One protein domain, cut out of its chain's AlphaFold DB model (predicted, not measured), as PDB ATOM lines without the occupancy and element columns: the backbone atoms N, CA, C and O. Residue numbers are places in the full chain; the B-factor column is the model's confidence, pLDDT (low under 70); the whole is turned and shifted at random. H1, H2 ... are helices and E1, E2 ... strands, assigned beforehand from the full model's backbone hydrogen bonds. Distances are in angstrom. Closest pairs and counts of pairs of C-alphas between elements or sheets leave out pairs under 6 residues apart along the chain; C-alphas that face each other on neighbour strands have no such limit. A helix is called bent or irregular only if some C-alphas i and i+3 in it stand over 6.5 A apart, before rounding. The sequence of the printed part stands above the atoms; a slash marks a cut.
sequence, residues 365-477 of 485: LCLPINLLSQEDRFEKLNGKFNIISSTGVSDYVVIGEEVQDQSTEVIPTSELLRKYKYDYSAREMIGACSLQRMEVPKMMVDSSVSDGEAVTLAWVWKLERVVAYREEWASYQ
ATOM      1  N   LEU A 365     289.411 204.130 159.251       75.81
ATOM      2  CA  LEU A 365     288.299 204.959 158.803       75.81
ATOM      3  C   LEU A 365     288.402 206.357 159.409       75.81
ATOM      4  O   LEU A 365     288.674 206.508 160.597       75.81
ATOM      5  N   CYS A 366     288.166 207.376 158.587       77.88
ATOM      6  CA  CYS A 366     288.111 208.764 159.030       77.88
ATOM      7  C   CYS A 366     286.723 209.061 159.617       77.88
ATOM      8  O   CYS A 366     285.731 209.068 158.889       77.88
ATOM      9  N   LEU A 367     286.655 209.279 160.931       79.25
ATOM     10  CA  LEU A 367     285.428 209.541 161.686       79.25
ATOM     11  C   LEU A 367     285.417 210.966 162.258       79.25
ATOM     12  O   LEU A 367     286.451 211.416 162.754       79.25
ATOM     13  N   PRO A 368     284.263 211.661 162.269       82.06
ATOM     14  CA  PRO A 368     284.081 212.871 163.064       82.06
ATOM     15  C   PRO A 368     284.200 212.560 164.560       82.06
ATOM     16  O   PRO A 368     283.413 211.780 165.095       82.06
ATOM     17  N   ILE A 369     285.172 213.176 165.228       86.44
ATOM     18  CA  ILE A 369     285.464 213.024 166.658       86.44
ATOM     19  C   ILE A 369     285.424 214.380 167.370       86.44
ATOM     20  O   ILE A 369     285.733 215.419 166.783       86.44
ATOM     21  N   ASN A 370     285.089 214.357 168.658       86.12
ATOM     22  CA  ASN A 370     285.020 215.546 169.499       86.12
ATOM     23  C   ASN A 370     285.952 215.390 170.712       86.12
ATOM     24  O   ASN A 370     285.592 214.762 171.713       86.12
ATOM     25  N   LEU A 371     287.145 215.987 170.643       84.25
ATOM     26  CA  LEU A 371     288.157 215.909 171.708       84.25
ATOM     27  C   LEU A 371     287.763 216.675 172.984       84.25
ATOM     28  O   LEU A 371     288.388 216.482 174.021       84.25
ATOM     29  N   LEU A 372     286.718 217.510 172.940       80.38
ATOM     30  CA  LEU A 372     286.171 218.187 174.124       80.38
ATOM     31  C   LEU A 372     285.059 217.387 174.826       80.38
ATOM     32  O   LEU A 372     284.549 217.831 175.851       80.38
ATOM     33  N   SER A 373     284.666 216.234 174.279       79.62
ATOM     34  CA  SER A 373     283.598 215.377 174.812       79.62
ATOM     35  C   SER A 373     284.135 214.122 175.497       79.62
ATOM     36  O   SER A 373     283.722 213.009 175.179       79.62
ATOM     37  N   GLN A 374     285.063 214.294 176.442       74.38
ATOM     38  CA  GLN A 374     285.317 213.228 177.408       74.38
ATOM     39  C   GLN A 374     284.011 212.911 178.147       74.38
ATOM     40  O   GLN A 374     283.288 213.804 178.579       74.38
ATOM     41  N   GLU A 375     283.687 211.628 178.227       70.69
ATOM     42  CA  GLU A 375     282.411 211.154 178.755       70.69
ATOM     43  C   GLU A 375     282.587 210.664 180.204       70.69
ATOM     44  O   GLU A 375     282.739 209.466 180.451       70.69
ATOM     45  N   ASP A 376     282.545 211.595 181.172       64.69
ATOM     46  CA  ASP A 376     282.758 211.413 182.629       64.69
ATOM     47  C   ASP A 376     282.080 210.167 183.242       64.69
ATOM     48  O   ASP A 376     282.526 209.601 184.245       64.69
ATOM     49  N   ARG A 377     280.961 209.713 182.662       64.81
ATOM     50  CA  ARG A 377     280.261 208.487 183.084       64.81
ATOM     51  C   ARG A 377     281.100 207.217 182.912       64.81
ATOM     52  O   ARG A 377     280.928 206.293 183.705       64.81
ATOM     53  N   PHE A 378     282.025 207.175 181.952       66.25
ATOM     54  CA  PHE A 378     282.953 206.057 181.773       66.25
ATOM     55  C   PHE A 378     284.195 206.154 182.668       66.25
ATOM     56  O   PHE A 378     284.726 205.113 183.050       66.25
ATOM     57  N   GLU A 379     284.627 207.354 183.082       58.03
ATOM     58  CA  GLU A 379     285.754 207.510 184.023       58.03
ATOM     59  C   GLU A 379     285.492 206.784 185.352       58.03
ATOM     60  O   GLU A 379     286.397 206.194 185.949       58.03
ATOM     61  N   LYS A 380     284.217 206.718 185.761       52.75
ATOM     62  CA  LYS A 380     283.724 205.958 186.925       52.75
ATOM     63  C   LYS A 380     284.040 204.456 186.863       52.75
ATOM     64  O   LYS A 380     283.974 203.782 187.887       52.75
ATOM     65  N   LEU A 381     284.426 203.920 185.703       57.88
ATOM     66  CA  LEU A 381     284.882 202.538 185.517       57.88
ATOM     67  C   LEU A 381     286.407 202.434 185.721       57.88
ATOM     68  O   LEU A 381     287.142 201.882 184.900       57.88
ATOM     69  N   ASN A 382     286.869 202.963 186.861       52.41
ATOM     70  CA  ASN A 382     288.265 202.996 187.318       52.41
ATOM     71  C   ASN A 382     289.256 203.670 186.344       52.41
ATOM     72  O   ASN A 382     290.408 203.247 186.270       52.41
ATOM     73  N   GLY A 383     288.822 204.676 185.576       58.06
ATOM     74  CA  GLY A 383     289.684 205.434 184.656       58.06
ATOM     75  C   GLY A 383     290.325 204.613 183.528       58.06
ATOM     76  O   GLY A 383     291.249 205.087 182.880       58.06
ATOM     77  N   LYS A 384     289.863 203.376 183.287       65.81
ATOM     78  CA  LYS A 384     290.496 202.435 182.344       65.81
ATOM     79  C   LYS A 384     290.301 202.769 180.865       65.81
ATOM     80  O   LYS A 384     290.957 202.159 180.025       65.81
ATOM     81  N   PHE A 385     289.368 203.659 180.539       71.75
ATOM     82  CA  PHE A 385     288.920 203.889 179.170       71.75
ATOM     83  C   PHE A 385     288.767 205.388 178.909       71.75
ATOM     84  O   PHE A 385     287.790 205.999 179.340       71.75
ATOM     85  N   ASN A 386     289.711 205.968 178.166       81.31
ATOM     86  CA  ASN A 386     289.539 207.299 177.593       81.31
ATOM     87  C   ASN A 386     288.530 207.179 176.446       81.31
ATOM     88  O   ASN A 386     288.814 206.535 175.436       81.31
ATOM     89  N   ILE A 387     287.338 207.746 176.609       84.56
ATOM     90  CA  ILE A 387     286.251 207.653 175.628       84.56
ATOM     91  C   ILE A 387     285.779 209.061 175.283       84.56
ATOM     92  O   ILE A 387     285.512 209.868 176.175       84.56
ATOM     93  N   ILE A 388     285.669 209.317 173.980       85.69
ATOM     94  CA  ILE A 388     285.115 210.544 173.406       85.69
ATOM     95  C   ILE A 388     283.882 210.236 172.563       85.69
ATOM     96  O   ILE A 388     283.748 209.126 172.036       85.69
ATOM     97  N   SER A 389     283.002 211.222 172.394       82.00
ATOM     98  CA  SER A 389     281.903 211.103 171.433       82.00
ATOM     99  C   SER A 389     282.380 211.255 169.982       82.00
ATOM    100  O   SER A 389     283.367 211.936 169.676       82.00
ATOM    101  N   SER A 390     281.655 210.599 169.082       79.88
ATOM    102  CA  SER A 390     281.793 210.702 167.630       79.88
ATOM    103  C   SER A 390     280.403 210.845 167.013       79.88
ATOM    104  O   SER A 390     279.426 210.318 167.539       79.88
ATOM    105  N   THR A 391     280.301 211.560 165.893       69.81
ATOM    106  CA  THR A 391     279.022 211.805 165.192       69.81
ATOM    107  C   THR A 391     278.916 211.064 163.853       69.81
ATOM    108  O   THR A 391     278.062 211.386 163.029       69.81
ATOM    109  N   GLY A 392     279.788 210.071 163.630       64.62
ATOM    110  CA  GLY A 392     279.781 209.191 162.455       64.62
ATOM    111  C   GLY A 392     279.232 207.787 162.743       64.62
ATOM    112  O   GLY A 392     278.149 207.615 163.288       64.62
ATOM    113  N   VAL A 393     280.009 206.762 162.377       60.84
ATOM    114  CA  VAL A 393     279.668 205.321 162.467       60.84
ATOM    115  C   VAL A 393     279.312 204.837 163.877       60.84
ATOM    116  O   VAL A 393     278.668 203.804 164.027       60.84
ATOM    117  N   SER A 394     279.776 205.522 164.916       65.44
ATOM    118  CA  SER A 394     279.626 205.118 166.313       65.44
ATOM    119  C   SER A 394     279.464 206.358 167.172       65.44
ATOM    120  O   SER A 394     280.224 207.306 166.991       65.44
ATOM    121  N   ASP A 395     278.544 206.326 168.135       72.00
ATOM    122  CA  ASP A 395     278.338 207.413 169.103       72.00
ATOM    123  C   ASP A 395     279.609 207.691 169.937       72.00
ATOM    124  O   ASP A 395     279.803 208.795 170.441       72.00
ATOM    125  N   TYR A 396     280.492 206.688 170.067       82.88
ATOM    126  CA  TYR A 396     281.713 206.734 170.878       82.88
ATOM    127  C   TYR A 396     282.934 206.164 170.147       82.88
ATOM    128  O   TYR A 396     282.820 205.210 169.369       82.88
ATOM    129  N   VAL A 397     284.113 206.697 170.475       85.62
ATOM    130  CA  VAL A 397     285.440 206.212 170.062       85.62
ATOM    131  C   VAL A 397     286.331 206.086 171.303       85.62
ATOM    132  O   VAL A 397     286.323 206.958 172.174       85.62
ATOM    133  N   VAL A 398     287.108 205.002 171.389       88.75
ATOM    134  CA  VAL A 398     288.137 204.817 172.427       88.75
ATOM    135  C   VAL A 398     289.405 205.561 172.009       88.75
ATOM    136  O   VAL A 398     289.886 205.358 170.899       88.75
ATOM    137  N   ILE A 399     290.000 206.369 172.882       88.44
ATOM    138  CA  ILE A 399     291.390 206.818 172.720       88.44
ATOM    139  C   ILE A 399     292.297 205.868 173.514       88.44
ATOM    140  O   ILE A 399     291.924 205.399 174.589       88.44
ATOM    141  N   GLY A 400     293.484 205.564 172.986       84.19
ATOM    142  CA  GLY A 400     294.498 204.793 173.708       84.19
ATOM    143  C   GLY A 400     295.132 205.556 174.879       84.19
ATOM    144  O   GLY A 400     294.650 206.601 175.325       84.19
ATOM    145  N   GLU A 401     296.259 205.038 175.360       85.44
ATOM    146  CA  GLU A 401     297.175 205.776 176.245       85.44
ATOM    147  C   GLU A 401     297.962 206.835 175.452       85.44
ATOM    148  O   GLU A 401     298.158 207.950 175.936       85.44
ATOM    149  N   GLU A 402     298.310 206.510 174.204       89.25
ATOM    150  CA  GLU A 402     298.971 207.370 173.219       89.25
ATOM    151  C   GLU A 402     298.165 207.429 171.910       89.25
ATOM    152  O   GLU A 402     297.376 206.528 171.594       89.25
ATOM    153  N   VAL A 403     298.372 208.505 171.151       89.06
ATOM    154  CA  VAL A 403     297.664 208.826 169.906       89.06
ATOM    155  C   VAL A 403     298.516 209.784 169.065       89.06
ATOM    156  O   VAL A 403     299.179 210.665 169.611       89.06
ATOM    157  N   GLN A 404     298.522 209.628 167.738       89.81
ATOM    158  CA  GLN A 404     299.166 210.606 166.852       89.81
ATOM    159  C   GLN A 404     298.303 211.860 166.723       89.81
ATOM    160  O   GLN A 404     297.098 211.772 166.480       89.81
ATOM    161  N   ASP A 405     298.903 213.035 166.824       89.38
ATOM    162  CA  ASP A 405     298.192 214.288 166.601       89.38
ATOM    163  C   ASP A 405     298.172 214.724 165.119       89.38
ATOM    164  O   ASP A 405     298.659 214.029 164.218       89.38
ATOM    165  N   GLN A 406     297.581 215.894 164.853       87.44
ATOM    166  CA  GLN A 406     297.484 216.484 163.511       87.44
ATOM    167  C   GLN A 406     298.870 216.666 162.858       87.44
ATOM    168  O   GLN A 406     299.031 216.399 161.665       87.44
ATOM    169  N   SER A 407     299.879 217.015 163.665       85.81
ATOM    170  CA  SER A 407     301.301 217.150 163.321       85.81
ATOM    171  C   SER A 407     302.063 215.817 163.193       85.81
ATOM    172  O   SER A 407     303.264 215.836 162.933       85.81
ATOM    173  N   THR A 408     301.390 214.664 163.305       83.75
ATOM    174  CA  THR A 408     301.955 213.292 163.335       83.75
ATOM    175  C   THR A 408     302.827 212.957 164.547       83.75
ATOM    176  O   THR A 408     303.439 211.889 164.578       83.75
ATOM    177  N   GLU A 409     302.857 213.810 165.570       89.12
ATOM    178  CA  GLU A 409     303.582 213.517 166.806       89.12
ATOM    179  C   GLU A 409     302.775 212.515 167.643       89.12
ATOM    180  O   GLU A 409     301.580 212.713 167.872       89.12
ATOM    181  N   VAL A 410     303.404 211.416 168.077       92.31
ATOM    182  CA  VAL A 410     302.793 210.486 169.040       92.31
ATOM    183  C   VAL A 410     302.860 211.144 170.410       92.31
ATOM    184  O   VAL A 410     303.950 211.341 170.942       92.31
ATOM    185  N   ILE A 411     301.701 211.478 170.973       92.50
ATOM    186  CA  ILE A 411     301.597 212.128 172.279       92.50
ATOM    187  C   ILE A 411     300.658 211.357 173.216       92.50
ATOM    188  O   ILE A 411     299.729 210.687 172.748       92.50
ATOM    189  N   PRO A 412     300.850 211.454 174.545       91.12
ATOM    190  CA  PRO A 412     299.908 210.903 175.509       91.12
ATOM    191  C   PRO A 412     298.508 211.498 175.327       91.12
ATOM    192  O   PRO A 412     298.349 212.695 175.088       91.12
ATOM    193  N   THR A 413     297.467 210.698 175.525       87.56
ATOM    194  CA  THR A 413     296.071 211.146 175.389       87.56
ATOM    195  C   THR A 413     295.744 212.339 176.295       87.56
ATOM    196  O   THR A 413     295.060 213.269 175.873       87.56
ATOM    197  N   SER A 414     296.298 212.383 177.509       86.94
ATOM    198  CA  SER A 414     296.163 213.526 178.426       86.94
ATOM    199  C   SER A 414     296.836 214.810 177.914       86.94
ATOM    200  O   SER A 414     296.371 215.909 178.220       86.94
ATOM    201  N   GLU A 415     297.894 214.693 177.107       88.81
ATOM    202  CA  GLU A 415     298.549 215.806 176.415       88.81
ATOM    203  C   GLU A 415     297.724 216.260 175.205       88.81
ATOM    204  O   GLU A 415     297.482 217.459 175.075       88.81
ATOM    205  N   LEU A 416     297.208 215.333 174.382       89.19
ATOM    206  CA  LEU A 416     296.311 215.658 173.264       89.19
ATOM    207  C   LEU A 416     295.091 216.452 173.755       89.19
ATOM    208  O   LEU A 416     294.806 217.546 173.267       89.19
ATOM    209  N   LEU A 417     294.398 215.924 174.764       86.81
ATOM    210  CA  LEU A 417     293.209 216.549 175.343       86.81
ATOM    211  C   LEU A 417     293.544 217.919 175.957       86.81
ATOM    212  O   LEU A 417     292.775 218.866 175.805       86.81
ATOM    213  N   ARG A 418     294.723 218.076 176.577       86.88
ATOM    214  CA  ARG A 418     295.220 219.371 177.075       86.88
ATOM    215  C   ARG A 418     295.522 220.366 175.950       86.88
ATOM    216  O   ARG A 418     295.181 221.537 176.101       86.88
ATOM    217  N   LYS A 419     296.149 219.917 174.856       87.69
ATOM    218  CA  LYS A 419     296.523 220.724 173.679       87.69
ATOM    219  C   LYS A 419     295.288 221.330 173.013       87.69
ATOM    220  O   LYS A 419     295.277 222.522 172.727       87.69
ATOM    221  N   TYR A 420     294.237 220.530 172.851       84.81
ATOM    222  CA  TYR A 420     293.002 220.940 172.178       84.81
ATOM    223  C   TYR A 420     291.925 221.530 173.113       84.81
ATOM    224  O   TYR A 420     290.964 222.113 172.626       84.81
ATOM    225  N   LYS A 421     292.089 221.474 174.447       81.62
ATOM    226  CA  LYS A 421     291.089 221.888 175.464       81.62
ATOM    227  C   LYS A 421     290.408 223.250 175.241       81.62
ATOM    228  O   LYS A 421     289.256 223.424 175.635       81.62
ATOM    229  N   TYR A 422     291.138 224.224 174.701       80.38
ATOM    230  CA  TYR A 422     290.667 225.604 174.513       80.38
ATOM    231  C   TYR A 422     290.360 225.955 173.052       80.38
ATOM    232  O   TYR A 422     289.962 227.083 172.768       80.38
ATOM    233  N   ASP A 423     290.525 225.005 172.133       82.56
ATOM    234  CA  ASP A 423     290.134 225.155 170.739       82.56
ATOM    235  C   ASP A 423     288.695 224.656 170.548       82.56
ATOM    236  O   ASP A 423     288.378 223.489 170.765       82.56
ATOM    237  N   TYR A 424     287.800 225.546 170.124       80.06
ATOM    238  CA  TYR A 424     286.405 225.189 169.858       80.06
ATOM    239  C   TYR A 424     286.240 224.315 168.603       80.06
ATOM    240  O   TYR A 424     285.250 223.586 168.512       80.06
ATOM    241  N   SER A 425     287.207 224.343 167.682       79.44
ATOM    242  CA  SER A 425     287.238 223.522 166.461       79.44
ATOM    243  C   SER A 425     287.513 222.048 166.777       79.44
ATOM    244  O   SER A 425     287.052 221.162 166.059       79.44
ATOM    245  N   ALA A 426     288.140 221.763 167.925       79.88
ATOM    246  CA  ALA A 426     288.348 220.421 168.466       79.88
ATOM    247  C   ALA A 426     287.052 219.623 168.738       79.88
ATOM    248  O   ALA A 426     287.099 218.423 169.021       79.88
ATOM    249  N   ARG A 427     285.885 220.281 168.654       79.06
ATOM    250  CA  ARG A 427     284.557 219.647 168.693       79.06
ATOM    251  C   ARG A 427     284.207 218.884 167.420       79.06
ATOM    252  O   ARG A 427     283.377 217.985 167.478       79.06
ATOM    253  N   GLU A 428     284.809 219.256 166.295       79.06
ATOM    254  CA  GLU A 428     284.569 218.658 164.984       79.06
ATOM    255  C   GLU A 428     285.910 218.429 164.271       79.06
ATOM    256  O   GLU A 428     286.234 219.057 163.261       79.06
ATOM    257  N   MET A 429     286.710 217.510 164.815       85.44
ATOM    258  CA  MET A 429     287.914 217.012 164.145       85.44
ATOM    259  C   MET A 429     287.621 215.712 163.406       85.44
ATOM    260  O   MET A 429     286.634 215.030 163.678       85.44
ATOM    261  N   ILE A 430     288.511 215.336 162.496       84.19
ATOM    262  CA  ILE A 430     288.501 214.028 161.850       84.19
ATOM    263  C   ILE A 430     289.615 213.171 162.443       84.19
ATOM    264  O   ILE A 430     290.789 213.542 162.408       84.19
ATOM    265  N   GLY A 431     289.243 212.016 162.989       86.31
ATOM    266  CA  GLY A 431     290.156 211.005 163.505       86.31
ATOM    267  C   GLY A 431     290.245 209.811 162.564       86.31
ATOM    268  O   GLY A 431     289.220 209.272 162.156       86.31
ATOM    269  N   ALA A 432     291.457 209.370 162.243       85.25
ATOM    270  CA  ALA A 432     291.696 208.058 161.662       85.25
ATOM    271  C   ALA A 432     291.607 207.019 162.786       85.25
ATOM    272  O   ALA A 432     292.482 206.927 163.654       85.25
ATOM    273  N   CYS A 433     290.520 206.255 162.767       85.25
ATOM    274  CA  CYS A 433     290.206 205.240 163.759       85.25
ATOM    275  C   CYS A 433     290.364 203.837 163.166       85.25
ATOM    276  O   CYS A 433     289.953 203.598 162.030       85.25
ATOM    277  N   SER A 434     290.907 202.902 163.943       83.06
ATOM    278  CA  SER A 434     290.980 201.481 163.595       83.06
ATOM    279  C   SER A 434     289.887 200.683 164.320       83.06
ATOM    280  O   SER A 434     289.497 201.025 165.440       83.06
ATOM    281  N   LEU A 435     289.344 199.637 163.690       81.69
ATOM    282  CA  LEU A 435     288.339 198.768 164.320       81.69
ATOM    283  C   LEU A 435     289.038 197.654 165.112       81.69
ATOM    284  O   LEU A 435     289.501 196.677 164.526       81.69
ATOM    285  N   GLN A 436     289.101 197.780 166.438       81.00
ATOM    286  CA  GLN A 436     289.823 196.848 167.314       81.00
ATOM    287  C   GLN A 436     288.893 196.069 168.237       81.00
ATOM    288  O   GLN A 436     287.825 196.544 168.626       81.00
ATOM    289  N   ARG A 437     289.311 194.855 168.614       79.56
ATOM    290  CA  ARG A 437     288.590 194.024 169.578       79.56
ATOM    291  C   ARG A 437     289.215 194.154 170.960       79.56
ATOM    292  O   ARG A 437     290.279 193.592 171.202       79.56
ATOM    293  N   MET A 438     288.535 194.843 171.869       81.75
ATOM    294  CA  MET A 438     289.042 195.108 173.215       81.75
ATOM    295  C   MET A 438     287.942 195.005 174.273       81.75
ATOM    296  O   MET A 438     286.748 194.946 173.970       81.75
ATOM    297  N   GLU A 439     288.360 194.926 175.531       84.50
ATOM    298  CA  GLU A 439     287.454 195.091 176.662       84.50
ATOM    299  C   GLU A 439     286.971 196.544 176.723       84.50
ATOM    300  O   GLU A 439     287.782 197.462 176.690       84.50
ATOM    301  N   VAL A 440     285.654 196.747 176.799       83.75
ATOM    302  CA  VAL A 440     285.006 198.065 176.873       83.75
ATOM    303  C   VAL A 440     283.784 198.048 177.797       83.75
ATOM    304  O   VAL A 440     283.184 196.990 178.001       83.75
ATOM    305  N   PRO A 441     283.348 199.200 178.337       83.69
ATOM    306  CA  PRO A 441     282.055 199.332 179.005       83.69
ATOM    307  C   PRO A 441     280.907 198.873 178.095       83.69
ATOM    308  O   PRO A 441     280.752 199.383 176.984       83.69
ATOM    309  N   LYS A 442     280.062 197.935 178.546       80.75
ATOM    310  CA  LYS A 442     279.024 197.324 177.690       80.75
ATOM    311  C   LYS A 442     278.041 198.348 177.092       80.75
ATOM    312  O   LYS A 442     277.587 198.169 175.964       80.75
ATOM    313  N   MET A 443     277.764 199.438 177.808       78.81
ATOM    314  CA  MET A 443     276.900 200.538 177.348       78.81
ATOM    315  C   MET A 443     277.450 201.323 176.134       78.81
ATOM    316  O   MET A 443     276.673 202.000 175.470       78.81
ATOM    317  N   MET A 444     278.746 201.209 175.792       80.56
ATOM    318  CA  MET A 444     279.286 201.765 174.535       80.56
ATOM    319  C   MET A 444     278.724 201.064 173.293       80.56
ATOM    320  O   MET A 444     278.595 201.680 172.240       80.56
ATOM    321  N   VAL A 445     278.455 199.757 173.401       79.19
ATOM    322  CA  VAL A 445     278.094 198.895 172.264       79.19
ATOM    323  C   VAL A 445     276.633 198.452 172.283       79.19
ATOM    324  O   VAL A 445     276.100 198.103 171.233       79.19
ATOM    325  N   ASP A 446     275.958 198.509 173.434       77.06
ATOM    326  CA  ASP A 446     274.518 198.276 173.568       77.06
ATOM    327  C   ASP A 446     273.850 199.408 174.360       77.06
ATOM    328  O   ASP A 446     273.878 199.431 175.592       77.06
ATOM    329  N   SER A 447     273.188 200.310 173.635       71.31
ATOM    330  CA  SER A 447     272.443 201.455 174.188       71.31
ATOM    331  C   SER A 447     271.252 201.096 175.099       71.31
ATOM    332  O   SER A 447     270.614 201.989 175.652       71.31
ATOM    333  N   SER A 448     270.934 199.805 175.276       71.69
ATOM    334  CA  SER A 448     269.933 199.321 176.242       71.69
ATOM    335  C   SER A 448     270.494 198.971 177.631       71.69
ATOM    336  O   SER A 448     269.746 198.502 178.489       71.69
ATOM    337  N   VAL A 449     271.792 199.187 177.870       72.12
ATOM    338  CA  VAL A 449     272.460 198.913 179.155       72.12
ATOM    339  C   VAL A 449     272.607 200.200 179.966       72.12
ATOM    340  O   VAL A 449     273.082 201.206 179.451       72.12
ATOM    341  N   SER A 450     272.215 200.157 181.240       66.12
ATOM    342  CA  SER A 450     272.315 201.280 182.177       66.12
ATOM    343  C   SER A 450     273.728 201.489 182.733       66.12
ATOM    344  O   SER A 450     274.515 200.545 182.831       66.12
ATOM    345  N   ASP A 451     274.004 202.715 183.181       60.38
ATOM    346  CA  ASP A 451     275.213 203.084 183.921       60.38
ATOM    347  C   ASP A 451     275.504 202.114 185.086       60.38
ATOM    348  O   ASP A 451     274.611 201.753 185.855       60.38
ATOM    349  N   GLY A 452     276.778 201.738 185.251       59.84
ATOM    350  CA  GLY A 452     277.289 201.037 186.436       59.84
ATOM    351  C   GLY A 452     277.627 199.546 186.290       59.84
ATOM    352  O   GLY A 452     278.308 199.025 187.171       59.84
ATOM    353  N   GLU A 453     277.242 198.855 185.207       57.84
ATOM    354  CA  GLU A 453     277.518 197.412 185.049       57.84
ATOM    355  C   GLU A 453     278.388 197.018 183.840       57.84
ATOM    356  O   GLU A 453     278.234 197.517 182.727       57.84
ATOM    357  N   ALA A 454     279.224 196.001 184.089       71.69
ATOM    358  CA  ALA A 454     279.897 195.099 183.149       71.69
ATOM    359  C   ALA A 454     280.778 195.703 182.030       71.69
ATOM    360  O   ALA A 454     280.324 196.303 181.055       71.69
ATOM    361  N   VAL A 455     282.064 195.351 182.089       78.38
ATOM    362  CA  VAL A 455     282.960 195.345 180.925       78.38
ATOM    363  C   VAL A 455     282.600 194.164 180.009       78.38
ATOM    364  O   VAL A 455     282.178 193.102 180.475       78.38
ATOM    365  N   THR A 456     282.747 194.328 178.696       80.19
ATOM    366  CA  THR A 456     282.528 193.280 177.696       80.19
ATOM    367  C   THR A 456     283.597 193.320 176.605       80.19
ATOM    368  O   THR A 456     284.108 194.383 176.274       80.19
ATOM    369  N   LEU A 457     283.928 192.163 176.028       81.44
ATOM    370  CA  LEU A 457     284.879 192.053 174.921       81.44
ATOM    371  C   LEU A 457     284.141 192.210 173.584       81.44
ATOM    372  O   LEU A 457     283.483 191.270 173.124       81.44
ATOM    373  N   ALA A 458     284.254 193.390 172.973       78.81
ATOM    374  CA  ALA A 458     283.546 193.785 171.753       78.81
ATOM    375  C   ALA A 458     284.497 194.398 170.712       78.81
ATOM    376  O   ALA A 458     285.671 194.627 170.994       78.81
ATOM    377  N   TRP A 459     283.992 194.631 169.498       79.31
ATOM    378  CA  TRP A 459     284.692 195.403 168.468       79.31
ATOM    379  C   TRP A 459     284.260 196.867 168.544       79.31
ATOM    380  O   TRP A 459     283.068 197.153 168.472       79.31
ATOM    381  N   VAL A 460     285.223 197.776 168.667       82.69
ATOM    382  CA  VAL A 460     285.008 199.223 168.787       82.69
ATOM    383  C   VAL A 460     286.011 199.991 167.935       82.69
ATOM    384  O   VAL A 460     287.080 199.485 167.597       82.69
ATOM    385  N   TRP A 461     285.672 201.230 167.599       84.75
ATOM    386  CA  TRP A 461     286.605 202.141 166.950       84.75
ATOM    387  C   TRP A 461     287.562 202.727 167.991       84.75
ATOM    388  O   TRP A 461     287.121 203.366 168.950       84.75
ATOM    389  N   LYS A 462     288.863 202.510 167.788       87.50
ATOM    390  CA  LYS A 462     289.947 203.144 168.538       87.50
ATOM    391  C   LYS A 462     290.570 204.249 167.686       87.50
ATOM    392  O   LYS A 462     290.877 204.018 166.521       87.50
ATOM    393  N   LEU A 463     290.776 205.431 168.255       89.81
ATOM    394  CA  LEU A 463     291.523 206.517 167.626       89.81
ATOM    395  C   LEU A 463     293.015 206.152 167.554       89.81
ATOM    396  O   LEU A 463     293.634 205.828 168.573       89.81
ATOM    397  N   GLU A 464     293.589 206.213 166.350       88.06
ATOM    398  CA  GLU A 464     295.034 206.062 166.122       88.06
ATOM    399  C   GLU A 464     295.694 207.414 165.846       88.06
ATOM    400  O   GLU A 464     296.769 207.701 166.375       88.06
ATOM    401  N   ARG A 465     295.033 208.262 165.043       89.75
ATOM    402  CA  ARG A 465     295.547 209.577 164.652       89.75
ATOM    403  C   ARG A 465     294.450 210.637 164.523       89.75
ATOM    404  O   ARG A 465     293.425 210.387 163.898       89.75
ATOM    405  N   VAL A 466     294.707 211.854 164.996       88.44
ATOM    406  CA  VAL A 466     293.973 213.071 164.609       88.44
ATOM    407  C   VAL A 466     294.488 213.554 163.247       88.44
ATOM    408  O   VAL A 466     295.690 213.713 163.054       88.44
ATOM    409  N   VAL A 467     293.595 213.746 162.275       86.06
ATOM    410  CA  VAL A 467     293.960 213.983 160.866       86.06
ATOM    411  C   VAL A 467     293.896 215.463 160.501       86.06
ATOM    412  O   VAL A 467     294.863 215.993 159.961       86.06
ATOM    413  N   ALA A 468     292.758 216.105 160.770       82.75
ATOM    414  CA  ALA A 468     292.430 217.465 160.337       82.75
ATOM    415  C   ALA A 468     291.217 218.004 161.120       82.75
ATOM    416  O   ALA A 468     290.508 217.230 161.772       82.75
ATOM    417  N   TYR A 469     290.919 219.298 161.002       83.75
ATOM    418  CA  TYR A 469     289.586 219.822 161.327       83.75
ATOM    419  C   TYR A 469     288.568 219.405 160.251       83.75
ATOM    420  O   TYR A 469     288.930 219.140 159.103       83.75
ATOM    421  N   ARG A 470     287.272 219.348 160.586       79.19
ATOM    422  CA  ARG A 470     286.218 218.935 159.638       79.19
ATOM    423  C   ARG A 470     286.138 219.826 158.393       79.19
ATOM    424  O   ARG A 470     285.888 219.310 157.307       79.19
ATOM    425  N   GLU A 471     286.369 221.129 158.536       76.44
ATOM    426  CA  GLU A 471     286.344 222.087 157.420       76.44
ATOM    427  C   GLU A 471     287.514 221.861 156.445       76.44
ATOM    428  O   GLU A 471     287.307 221.810 155.233       76.44
ATOM    429  N   GLU A 472     288.722 221.608 156.965       75.62
ATOM    430  CA  GLU A 472     289.885 221.191 156.166       75.62
ATOM    431  C   GLU A 472     289.618 219.854 155.456       75.62
ATOM    432  O   GLU A 472     289.912 219.686 154.275       75.62
ATOM    433  N   TRP A 473     289.019 218.887 156.156       72.38
ATOM    434  CA  TRP A 473     288.692 217.589 155.567       72.38
ATOM    435  C   TRP A 473     287.660 217.687 154.437       72.38
ATOM    436  O   TRP A 473     287.773 216.982 153.433       72.38
ATOM    437  N   ALA A 474     286.681 218.586 154.560       68.06
ATOM    438  CA  ALA A 474     285.677 218.815 153.526       68.06
ATOM    439  C   ALA A 474     286.286 219.351 152.216       68.06
ATOM    440  O   ALA A 474     285.830 218.954 151.140       68.06
ATOM    441  N   SER A 475     287.332 220.189 152.285       66.00
ATOM    442  CA  SER A 475     288.037 220.677 151.089       66.00
ATOM    443  C   SER A 475     288.966 219.618 150.482       66.00
ATOM    444  O   SER A 475     289.005 219.486 149.259       66.00
ATOM    445  N   TYR A 476     289.614 218.771 151.296       65.00
ATOM    446  CA  TYR A 476     290.343 217.597 150.785       65.00
ATOM    447  C   TYR A 476     289.428 216.587 150.070       65.00
ATOM    448  O   TYR A 476     289.858 215.952 149.106       65.00
ATOM    449  N   GLN A 477     288.170 216.437 150.504       61.72
ATOM    450  CA  GLN A 477     287.192 215.570 149.832       61.72
ATOM    451  C   GLN A 477     286.564 216.200 148.575       61.72
ATOM    452  O   GLN A 477     286.172 215.461 147.672       61.72
TER     453      GLN A 477
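What this domain is: This is residues 365 to 477 of the 485 residues of an uncharacterized protein of Caenorhabditis brenneri (UniProt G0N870). A small closed barrel of five strands, E1, E2, E3, E6 and E5 round the ring, is built with strongly bent strands, and the short E4 is paired onto E3. The long E5 and E6 hairpin ends in a loop, residues 442 to 454, at one end of the longest axis, and H4 follows E6 at the other; H2 and H3 pack on the outside of the barrel. The printed part has 113 residues, in the order E1 H1 E2 E3 E4 H2 H3 E5 E6 H4, with a mixed sheet and a mixed class of helices and strands. It is compact, with a radius of gyration of the C-alphas of 13.7 A, and elongated, spanning 41 by 26 by 22 A.

How they stand to each other: E1, residues 365 to 374, has E5, residues 429 to 441, as antiparallel neighbour, N 367 and O 431 being 2.8 A apart. On the other side of E1 is E2, residues 386 to 390, antiparallel, with N 370 and O 389 at 3.1 A. H1, residues 376 to 379, is on the barrel; its closest C-alphas to E2 are Phe 378 and Ile 387, 7.2 A. E2 and E3, residues 396 to 404, form a hairpin, with N 397 and O 388 at 2.9 A. E3 and E4, residues 410 to 412, form another, with N 403 and O 411 at 3.0 A; E2, E3 and E4 are a meander, each strand the antiparallel neighbour of the one before. H2, residues 413 to 420, lies outside the barrel at a height over the sheet of 6.5 A; its closest C-alphas to E3 are Thr 413 and Glu 402, 5.2 A. H3, residues 424 to 427, lies outside, its Arg 427 and Asn 370 of E1 the closest C-alphas at 4.2 A. E6, residues 455 to 469, is parallel to E3, with N 463 and O 398 at 2.8 A, and forms a hairpin with E5, with N 436 and O 460 at 2.9 A. H4, residues 470 to 477, lies outside at a height of 9.0 A, its Arg 470 and Met 429 of E5 the closest C-alphas at 5.2 A. In H2 and H4 every O i to N i+4 pair is within hydrogen-bond range; H1 and H3 are too short for one.

Where its parts are: E1 starts at C-alpha 365 (288.299, 204.959, 158.803), is 20.6 A long and bends by 72 degrees at residue 371. E3 measures 18.3 A and bends by 101 degrees at residue 401; E5 measures 23.8 A and bends by 106 degrees at residue 438. E6 runs 32.0 A from C-alpha 455 (282.960, 195.345, 180.925). H4 ends at C-alpha 477 (287.192, 215.570, 149.832).

The domain as a whole: The C-alphas of Glu 453 and Ser 475, the two farthest apart, are 42.5 A apart. The printed part has no cut; the link from E5 to E6 is long, with 13 residues. Mean pLDDT of the printed part is 78.8, and residues 376 to 384, 391 to 394, 450 to 453 and 474 to 477 are under 70.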